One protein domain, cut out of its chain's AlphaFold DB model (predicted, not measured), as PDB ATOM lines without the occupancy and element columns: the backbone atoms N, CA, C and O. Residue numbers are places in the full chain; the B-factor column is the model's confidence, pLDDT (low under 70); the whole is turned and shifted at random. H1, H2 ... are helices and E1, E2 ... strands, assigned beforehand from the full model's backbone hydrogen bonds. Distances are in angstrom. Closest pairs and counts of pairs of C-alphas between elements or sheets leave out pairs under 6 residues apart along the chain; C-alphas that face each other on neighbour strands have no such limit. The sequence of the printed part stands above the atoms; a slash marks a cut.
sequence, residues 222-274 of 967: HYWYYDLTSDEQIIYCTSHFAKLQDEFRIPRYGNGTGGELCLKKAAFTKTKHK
ATOM      1  N   HIS A 222       6.919  -5.743 -28.344       92.75
ATOM      2  CA  HIS A 222       5.960  -4.676 -28.060       92.75
ATOM      3  C   HIS A 222       4.592  -5.223 -27.633       92.75
ATOM      4  O   HIS A 222       4.054  -6.164 -28.235       92.75
ATOM      5  N   TYR A 223       4.001  -4.565 -26.642       94.12
ATOM      6  CA  TYR A 223       2.632  -4.766 -26.185       94.12
ATOM      7  C   TYR A 223       1.931  -3.420 -25.993       94.12
ATOM      8  O   TYR A 223       2.552  -2.359 -26.071       94.12
ATOM      9  N   TRP A 224       0.626  -3.496 -25.778       95.44
ATOM     10  CA  TRP A 224      -0.252  -2.371 -25.507       95.44
ATOM     11  C   TRP A 224      -0.892  -2.588 -24.142       95.44
ATOM     12  O   TRP A 224      -1.321  -3.709 -23.851       95.44
ATOM     13  N   TYR A 225      -0.955  -1.550 -23.317       94.12
ATOM     14  CA  TYR A 225      -1.614  -1.605 -22.015       94.12
ATOM     15  C   TYR A 225      -2.496  -0.382 -21.772       94.12
ATOM     16  O   TYR A 225      -2.302   0.670 -22.380       94.12
ATOM     17  N   TYR A 226      -3.478  -0.557 -20.898       92.56
ATOM     18  CA  TYR A 226      -4.341   0.490 -20.368       92.56
ATOM     19  C   TYR A 226      -4.412   0.294 -18.851       92.56
ATOM     20  O   TYR A 226      -4.713  -0.815 -18.397       92.56
ATOM     21  N   ASP A 227      -4.129   1.344 -18.088       89.50
ATOM     22  CA  ASP A 227      -4.203   1.336 -16.626       89.50
ATOM     23  C   ASP A 227      -5.673   1.470 -16.195       89.50
ATOM     24  O   ASP A 227      -6.327   2.478 -16.466       89.50
ATOM     25  N   LEU A 228      -6.228   0.424 -15.577       82.50
ATOM     26  CA  LEU A 228      -7.610   0.412 -15.082       82.50
ATOM     27  C   LEU A 228      -7.714   1.035 -13.685       82.50
ATOM     28  O   LEU A 228      -8.701   1.702 -13.372       82.50
ATOM     29  N   THR A 229      -6.685   0.814 -12.872       77.56
ATOM     30  CA  THR A 229      -6.438   1.423 -11.560       77.56
ATOM     31  C   THR A 229      -4.930   1.675 -11.420       77.56
ATOM     32  O   THR A 229      -4.182   1.500 -12.382       77.56
ATOM     33  N   SER A 230      -4.460   2.052 -10.230       69.12
ATOM     34  CA  SER A 230      -3.033   2.073  -9.881       69.12
ATOM     35  C   SER A 230      -2.336   0.709 -10.027       69.12
ATOM     36  O   SER A 230      -1.138   0.672 -10.300       69.12
ATOM     37  N   ASP A 231      -3.078  -0.395  -9.874       59.19
ATOM     38  CA  ASP A 231      -2.524  -1.743  -9.666       59.19
ATOM     39  C   ASP A 231      -3.060  -2.804 -10.652       59.19
ATOM     40  O   ASP A 231      -2.562  -3.931 -10.697       59.19
ATOM     41  N   GLU A 232      -4.065  -2.466 -11.472       76.75
ATOM     42  CA  GLU A 232      -4.611  -3.344 -12.514       76.75
ATOM     43  C   GLU A 232      -4.388  -2.773 -13.923       76.75
ATOM     44  O   GLU A 232      -4.876  -1.697 -14.267       76.75
ATOM     45  N   GLN A 233      -3.701  -3.547 -14.773       87.56
ATOM     46  CA  GLN A 233      -3.450  -3.218 -16.178       87.56
ATOM     47  C   GLN A 233      -4.140  -4.197 -17.133       87.56
ATOM     48  O   GLN A 233      -3.991  -5.418 -17.040       87.56
ATOM     49  N   ILE A 234      -4.828  -3.656 -18.138       88.94
ATOM     50  CA  ILE A 234      -5.412  -4.425 -19.239       88.94
ATOM     51  C   ILE A 234      -4.379  -4.519 -20.364       88.94
ATOM     52  O   ILE A 234      -4.139  -3.548 -21.076       88.94
ATOM     53  N   ILE A 235      -3.775  -5.697 -20.545       91.00
ATOM     54  CA  ILE A 235      -2.663  -5.906 -21.489       91.00
ATOM     55  C   ILE A 235      -3.104  -6.667 -22.748       91.00
ATOM     56  O   ILE A 235      -3.761  -7.705 -22.669       91.00
ATOM     57  N   TYR A 236      -2.656  -6.216 -23.921       93.38
ATOM     58  CA  TYR A 236      -2.756  -6.935 -25.195       93.38
ATOM     59  C   TYR A 236      -1.389  -7.040 -25.883       93.38
ATOM     60  O   TYR A 236      -0.648  -6.064 -25.996       93.38
ATOM     61  N   CYS A 237      -1.053  -8.213 -26.426       93.50
ATOM     62  CA  CYS A 237       0.097  -8.322 -27.325       93.50
ATOM     63  C   CYS A 237      -0.215  -7.659 -28.682       93.50
ATOM     64  O   CYS A 237      -1.373  -7.609 -29.105       93.50
ATOM     65  N   THR A 238       0.818  -7.184 -29.389       94.44
ATOM     66  CA  THR A 238       0.665  -6.435 -30.655       94.44
ATOM     67  C   THR A 238      -0.250  -7.131 -31.679       94.44
ATOM     68  O   THR A 238      -1.087  -6.472 -32.291       94.44
ATOM     69  N   SER A 239      -0.158  -8.458 -31.833       93.38
ATOM     70  CA  SER A 239      -0.942  -9.221 -32.820       93.38
ATOM     71  C   SER A 239      -2.417  -9.441 -32.459       93.38
ATOM     72  O   SER A 239      -3.209  -9.744 -33.351       93.38
ATOM     73  N   HIS A 240      -2.804  -9.283 -31.189       93.94
ATOM     74  CA  HIS A 240      -4.214  -9.259 -30.784       93.94
ATOM     75  C   HIS A 240      -4.765  -7.838 -30.725       93.94
ATOM     76  O   HIS A 240      -5.894  -7.627 -31.152       93.94
ATOM     77  N   PHE A 241      -3.975  -6.862 -30.269       95.00
ATOM     78  CA  PHE A 241      -4.395  -5.460 -30.235       95.00
ATOM     79  C   PHE A 241      -4.775  -4.937 -31.630       95.00
ATOM     80  O   PHE A 241      -5.810  -4.297 -31.801       95.00
ATOM     81  N   ALA A 242      -3.997  -5.311 -32.654       93.62
ATOM     82  CA  ALA A 242      -4.289  -4.995 -34.052       93.62
ATOM     83  C   ALA A 242      -5.628  -5.568 -34.570       93.62
ATOM     84  O   ALA A 242      -6.156  -5.055 -35.550       93.62
ATOM     85  N   LYS A 243      -6.181  -6.608 -33.925       94.62
ATOM     86  CA  LYS A 243      -7.448  -7.264 -34.304       94.62
ATOM     87  C   LYS A 243      -8.674  -6.740 -33.548       94.62
ATOM     88  O   LYS A 243      -9.781  -7.200 -33.813       94.62
ATOM     89  N   LEU A 244      -8.493  -5.837 -32.585       91.81
ATOM     90  CA  LEU A 244      -9.612  -5.194 -31.895       91.81
ATOM     91  C   LEU A 244     -10.332  -4.224 -32.845       91.81
ATOM     92  O   LEU A 244      -9.745  -3.741 -33.815       91.81
ATOM     93  N   GLN A 245     -11.584  -3.892 -32.538       92.81
ATOM     94  CA  GLN A 245     -12.244  -2.709 -33.099       92.81
ATOM     95  C   GLN A 245     -11.663  -1.439 -32.449       92.81
ATOM     96  O   GLN A 245     -11.027  -1.521 -31.397       92.81
ATOM     97  N   ASP A 246     -11.811  -0.275 -33.086       91.88
ATOM     98  CA  ASP A 246     -11.198   0.971 -32.590       91.88
ATOM     99  C   ASP A 246     -11.868   1.492 -31.311       91.88
ATOM    100  O   ASP A 246     -11.191   2.058 -30.453       91.88
ATOM    101  N   GLU A 247     -13.160   1.205 -31.154       93.56
ATOM    102  CA  GLU A 247     -13.903   1.235 -29.898       93.56
ATOM    103  C   GLU A 247     -14.472  -0.169 -29.642       93.56
ATOM    104  O   GLU A 247     -15.001  -0.807 -30.552       93.56
ATOM    105  N   PHE A 248     -14.309  -0.684 -28.424       88.31
ATOM    106  CA  PHE A 248     -14.705  -2.041 -28.043       88.31
ATOM    107  C   PHE A 248     -15.090  -2.105 -26.562       88.31
ATOM    108  O   PHE A 248     -14.764  -1.212 -25.781       88.31
ATOM    109  N   ARG A 249     -15.776  -3.176 -26.151       84.69
ATOM    110  CA  ARG A 249     -16.194  -3.384 -24.757       84.69
ATOM    111  C   ARG A 249     -15.514  -4.590 -24.132       84.69
ATOM    112  O   ARG A 249     -15.284  -5.598 -24.798       84.69
ATOM    113  N   ILE A 250     -15.225  -4.488 -22.837       80.81
ATOM    114  CA  ILE A 250     -14.745  -5.596 -22.008       80.81
ATOM    115  C   ILE A 250     -15.521  -5.655 -20.685       80.81
ATOM    116  O   ILE A 250     -15.899  -4.610 -20.156       80.81
ATOM    117  N   PRO A 251     -15.728  -6.840 -20.087       70.00
ATOM    118  CA  PRO A 251     -16.175  -6.933 -18.700       70.00
ATOM    119  C   PRO A 251     -15.119  -6.327 -17.767       70.00
ATOM    120  O   PRO A 251     -13.942  -6.695 -17.884       70.00
ATOM    121  N   ARG A 252     -15.531  -5.446 -16.839       65.19
ATOM    122  CA  ARG A 252     -14.633  -4.853 -15.823       65.19
ATOM    123  C   ARG A 252     -13.916  -5.924 -15.001       65.19
ATOM    124  O   ARG A 252     -12.712  -5.842 -14.826       65.19
ATOM    125  N   TYR A 253     -14.647  -6.954 -14.577       57.28
ATOM    126  CA  TYR A 253     -14.115  -8.089 -13.818       57.28
ATOM    127  C   TYR A 253     -14.293  -9.400 -14.586       57.28
ATOM    128  O   TYR A 253     -15.212  -9.543 -15.396       57.28
ATOM    129  N   GLY A 254     -13.422 -10.382 -14.329       47.09
ATOM    130  CA  GLY A 254     -13.393 -11.662 -15.056       47.09
ATOM    131  C   GLY A 254     -14.668 -12.512 -14.944       47.09
ATOM    132  O   GLY A 254     -14.918 -13.340 -15.813       47.09
ATOM    133  N   ASN A 255     -15.481 -12.271 -13.915       43.69
ATOM    134  CA  ASN A 255     -16.774 -12.905 -13.638       43.69
ATOM    135  C   ASN A 255     -17.989 -12.113 -14.180       43.69
ATOM    136  O   ASN A 255     -19.125 -12.554 -14.026       43.69
ATOM    137  N   GLY A 256     -17.776 -10.937 -14.784       49.28
ATOM    138  CA  GLY A 256     -18.832 -10.091 -15.353       49.28
ATOM    139  C   GLY A 256     -19.654  -9.259 -14.359       49.28
ATOM    140  O   GLY A 256     -20.504  -8.487 -14.799       49.28
ATOM    141  N   THR A 257     -19.407  -9.335 -13.046       45.47
ATOM    142  CA  THR A 257     -20.265  -8.677 -12.032       45.47
ATOM    143  C   THR A 257     -20.132  -7.150 -11.973       45.47
ATOM    144  O   THR A 257     -20.972  -6.490 -11.369       45.47
ATOM    145  N   GLY A 258     -19.106  -6.574 -12.612       56.12
ATOM    146  CA  GLY A 258     -18.836  -5.128 -12.637       56.12
ATOM    147  C   GLY A 258     -19.376  -4.368 -13.855       56.12
ATOM    148  O   GLY A 258     -19.067  -3.187 -14.004       56.12
ATOM    149  N   GLY A 259     -20.126  -5.023 -14.747       67.19
ATOM    150  CA  GLY A 259     -20.595  -4.427 -16.004       67.19
ATOM    151  C   GLY A 259     -19.508  -4.282 -17.081       67.19
ATOM    152  O   GLY A 259     -18.388  -4.788 -16.947       67.19
ATOM    153  N   GLU A 260     -19.857  -3.607 -18.179       78.31
ATOM    154  CA  GLU A 260     -18.969  -3.380 -19.325       78.31
ATOM    155  C   GLU A 260     -18.218  -2.045 -19.216       78.31
ATOM    156  O   GLU A 260     -18.809  -0.996 -18.963       78.31
ATOM    157  N   LEU A 261     -16.915  -2.074 -19.488       82.88
ATOM    158  CA  LEU A 261     -16.096  -0.899 -19.759       82.88
ATOM    159  C   LEU A 261     -15.942  -0.751 -21.277       82.88
ATOM    160  O   LEU A 261     -15.460  -1.672 -21.939       82.88
ATOM    161  N   CYS A 262     -16.343   0.398 -21.822       88.94
ATOM    162  CA  CYS A 262     -16.067   0.757 -23.214       88.94
ATOM    163  C   CYS A 262     -14.687   1.418 -23.292       88.94
ATOM    164  O   CYS A 262     -14.400   2.332 -22.521       88.94
ATOM    165  N   LEU A 263     -13.834   0.941 -24.194       91.06
ATOM    166  CA  LEU A 263     -12.460   1.399 -24.378       91.06
ATOM    167  C   LEU A 263     -12.189   1.720 -25.845       91.06
ATOM    168  O   LEU A 263     -12.719   1.074 -26.747       91.06
ATOM    169  N   LYS A 264     -11.301   2.689 -26.072       93.69
ATOM    170  CA  LYS A 264     -10.805   3.066 -27.399       93.69
ATOM    171  C   LYS A 264      -9.341   2.676 -27.532       93.69
ATOM    172  O   LYS A 264      -8.574   2.894 -26.597       93.69
ATOM    173  N   LYS A 265      -8.917   2.168 -28.696       95.06
ATOM    174  CA  LYS A 265      -7.498   1.842 -28.962       95.06
ATOM    175  C   LYS A 265      -6.564   3.020 -28.672       95.06
ATOM    176  O   LYS A 265      -5.480   2.814 -28.145       95.06
ATOM    177  N   ALA A 266      -7.004   4.242 -28.973       94.75
ATOM    178  CA  ALA A 266      -6.241   5.469 -28.747       94.75
ATOM    179  C   ALA A 266      -5.894   5.742 -27.267       94.75
ATOM    180  O   ALA A 266      -5.002   6.539 -27.004       94.75
ATOM    181  N   ALA A 267      -6.562   5.083 -26.312       94.12
ATOM    182  CA  ALA A 267      -6.258   5.191 -24.885       94.12
ATOM    183  C   ALA A 267      -5.196   4.181 -24.396       94.12
ATOM    184  O   ALA A 267      -4.835   4.209 -23.223       94.12
ATOM    185  N   PHE A 268      -4.711   3.272 -25.251       95.94
ATOM    186  CA  PHE A 268      -3.691   2.289 -24.872       95.94
ATOM    187  C   PHE A 268      -2.278   2.796 -25.167       95.94
ATOM    188  O   PHE A 268      -1.954   3.168 -26.296       95.94
ATOM    189  N   THR A 269      -1.395   2.682 -24.182       96.25
ATOM    190  CA  THR A 269       0.028   2.984 -24.330       96.25
ATOM    191  C   THR A 269       0.762   1.785 -24.927       96.25
ATOM    192  O   THR A 269       0.691   0.665 -24.414       96.25
ATOM    193  N   LYS A 270       1.509   2.011 -26.012       95.44
ATOM    194  CA  LYS A 270       2.421   1.019 -26.595       95.44
ATOM    195  C   LYS A 270       3.769   1.074 -25.884       95.44
ATOM    196  O   LYS A 270       4.414   2.116 -25.876       95.44
ATOM    197  N   THR A 271       4.251  -0.055 -25.373       93.06
ATOM    198  CA  THR A 271       5.599  -0.150 -24.791       93.06
ATOM    199  C   THR A 271       6.256  -1.501 -25.084       93.06
ATOM    200  O   THR A 271       5.669  -2.375 -25.727       93.06
ATOM    201  N   LYS A 272       7.518  -1.662 -24.684       89.88
ATOM    202  CA  LYS A 272       8.343  -2.852 -24.923       89.88
ATOM    203  C   LYS A 272       8.481  -3.656 -23.632       89.88
ATOM    204  O   LYS A 272       8.806  -3.105 -22.587       89.88
ATOM    205  N   HIS A 273       8.285  -4.972 -23.692       84.31
ATOM    206  CA  HIS A 273       8.444  -5.878 -22.547       84.31
ATOM    207  C   HIS A 273       9.924  -6.160 -22.262       84.31
ATOM    208  O   HIS A 273      10.413  -7.268 -22.453       84.31
ATOM    209  N   LYS A 274      10.653  -5.126 -21.835       78.69
ATOM    210  CA  LYS A 274      11.958  -5.246 -21.172       78.69
ATOM    211  C   LYS A 274      11.964  -4.377 -19.898       78.69
ATOM    212  O   LYS A 274      12.689  -3.384 -19.862       78.69
TER     213      LYS A 274
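This is residues 222 to 274 of the 967 residues of a protein of Salpingoeca rosetta (strain ATCC 50818 / BSB-021) (UniProt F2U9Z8). Two small antiparallel sheets sit apart from each other: a three-stranded one of E1, E2 and E5, with the short helix H1 beside its strands, and a two-stranded hairpin, E3 and E4. After that hairpin the printed part returns to the first sheet, and E5 is added along E1. The 53 printed residues hold one named helix and five named strands, in the order E1 E2 H1 E3 E4 E5, and the class is mostly strand. The whole is compact, with a radius of gyration of the C-alphas of 11.3 A and spans of 33 by 25 by 17 A.

Find C-alpha 222 at (5.960, -4.676, -28.060); from there E1 runs 16.4 A to residue 227. E2 is residues 233 to 237, 12.8 A, and H1 follows directly as residues 238 to 241, 5.2 A. Read on to E3, residues 247 to 251, 14.0 A, and E4, residues 260 to 264, 13.2 A. E5, residues 269 to 272, covers 10.2 A and ends at C-alpha 272, (8.343, -2.852, -24.923).

Look first at the sheet E2 E1 E5, with E1 as inner strand. E1 and E2 form a hairpin, antiparallel at 158 degrees, with N 236 and O 224 2.8 A apart. E5 is antiparallel to E1 at 138 degrees, with N 269 and O 225 2.8 A apart. H1 is on this sheet at a height over the sheet of 6.9 A, over none of its strands; the closest C-alphas of E1 and H1, Tyr 223 and Thr 238, are 5.2 A apart. H1 is too short for an O i to N i+4 pair, and its one O i to N i+3 pair is not within hydrogen-bond range. The hairpin E3 and E4 is antiparallel at 150 degrees, with N 261 and O 250 2.8 A apart; both strands are apart from E1, E2 and E5.

The C-alphas farthest apart, Thr 257 and Lys 274, are 33.7 A apart. The printed part has no cut, and no link is long. The mean pLDDT of the printed part is 83.4; look for values under 70 at residues 230 to 231 and 252 to 259.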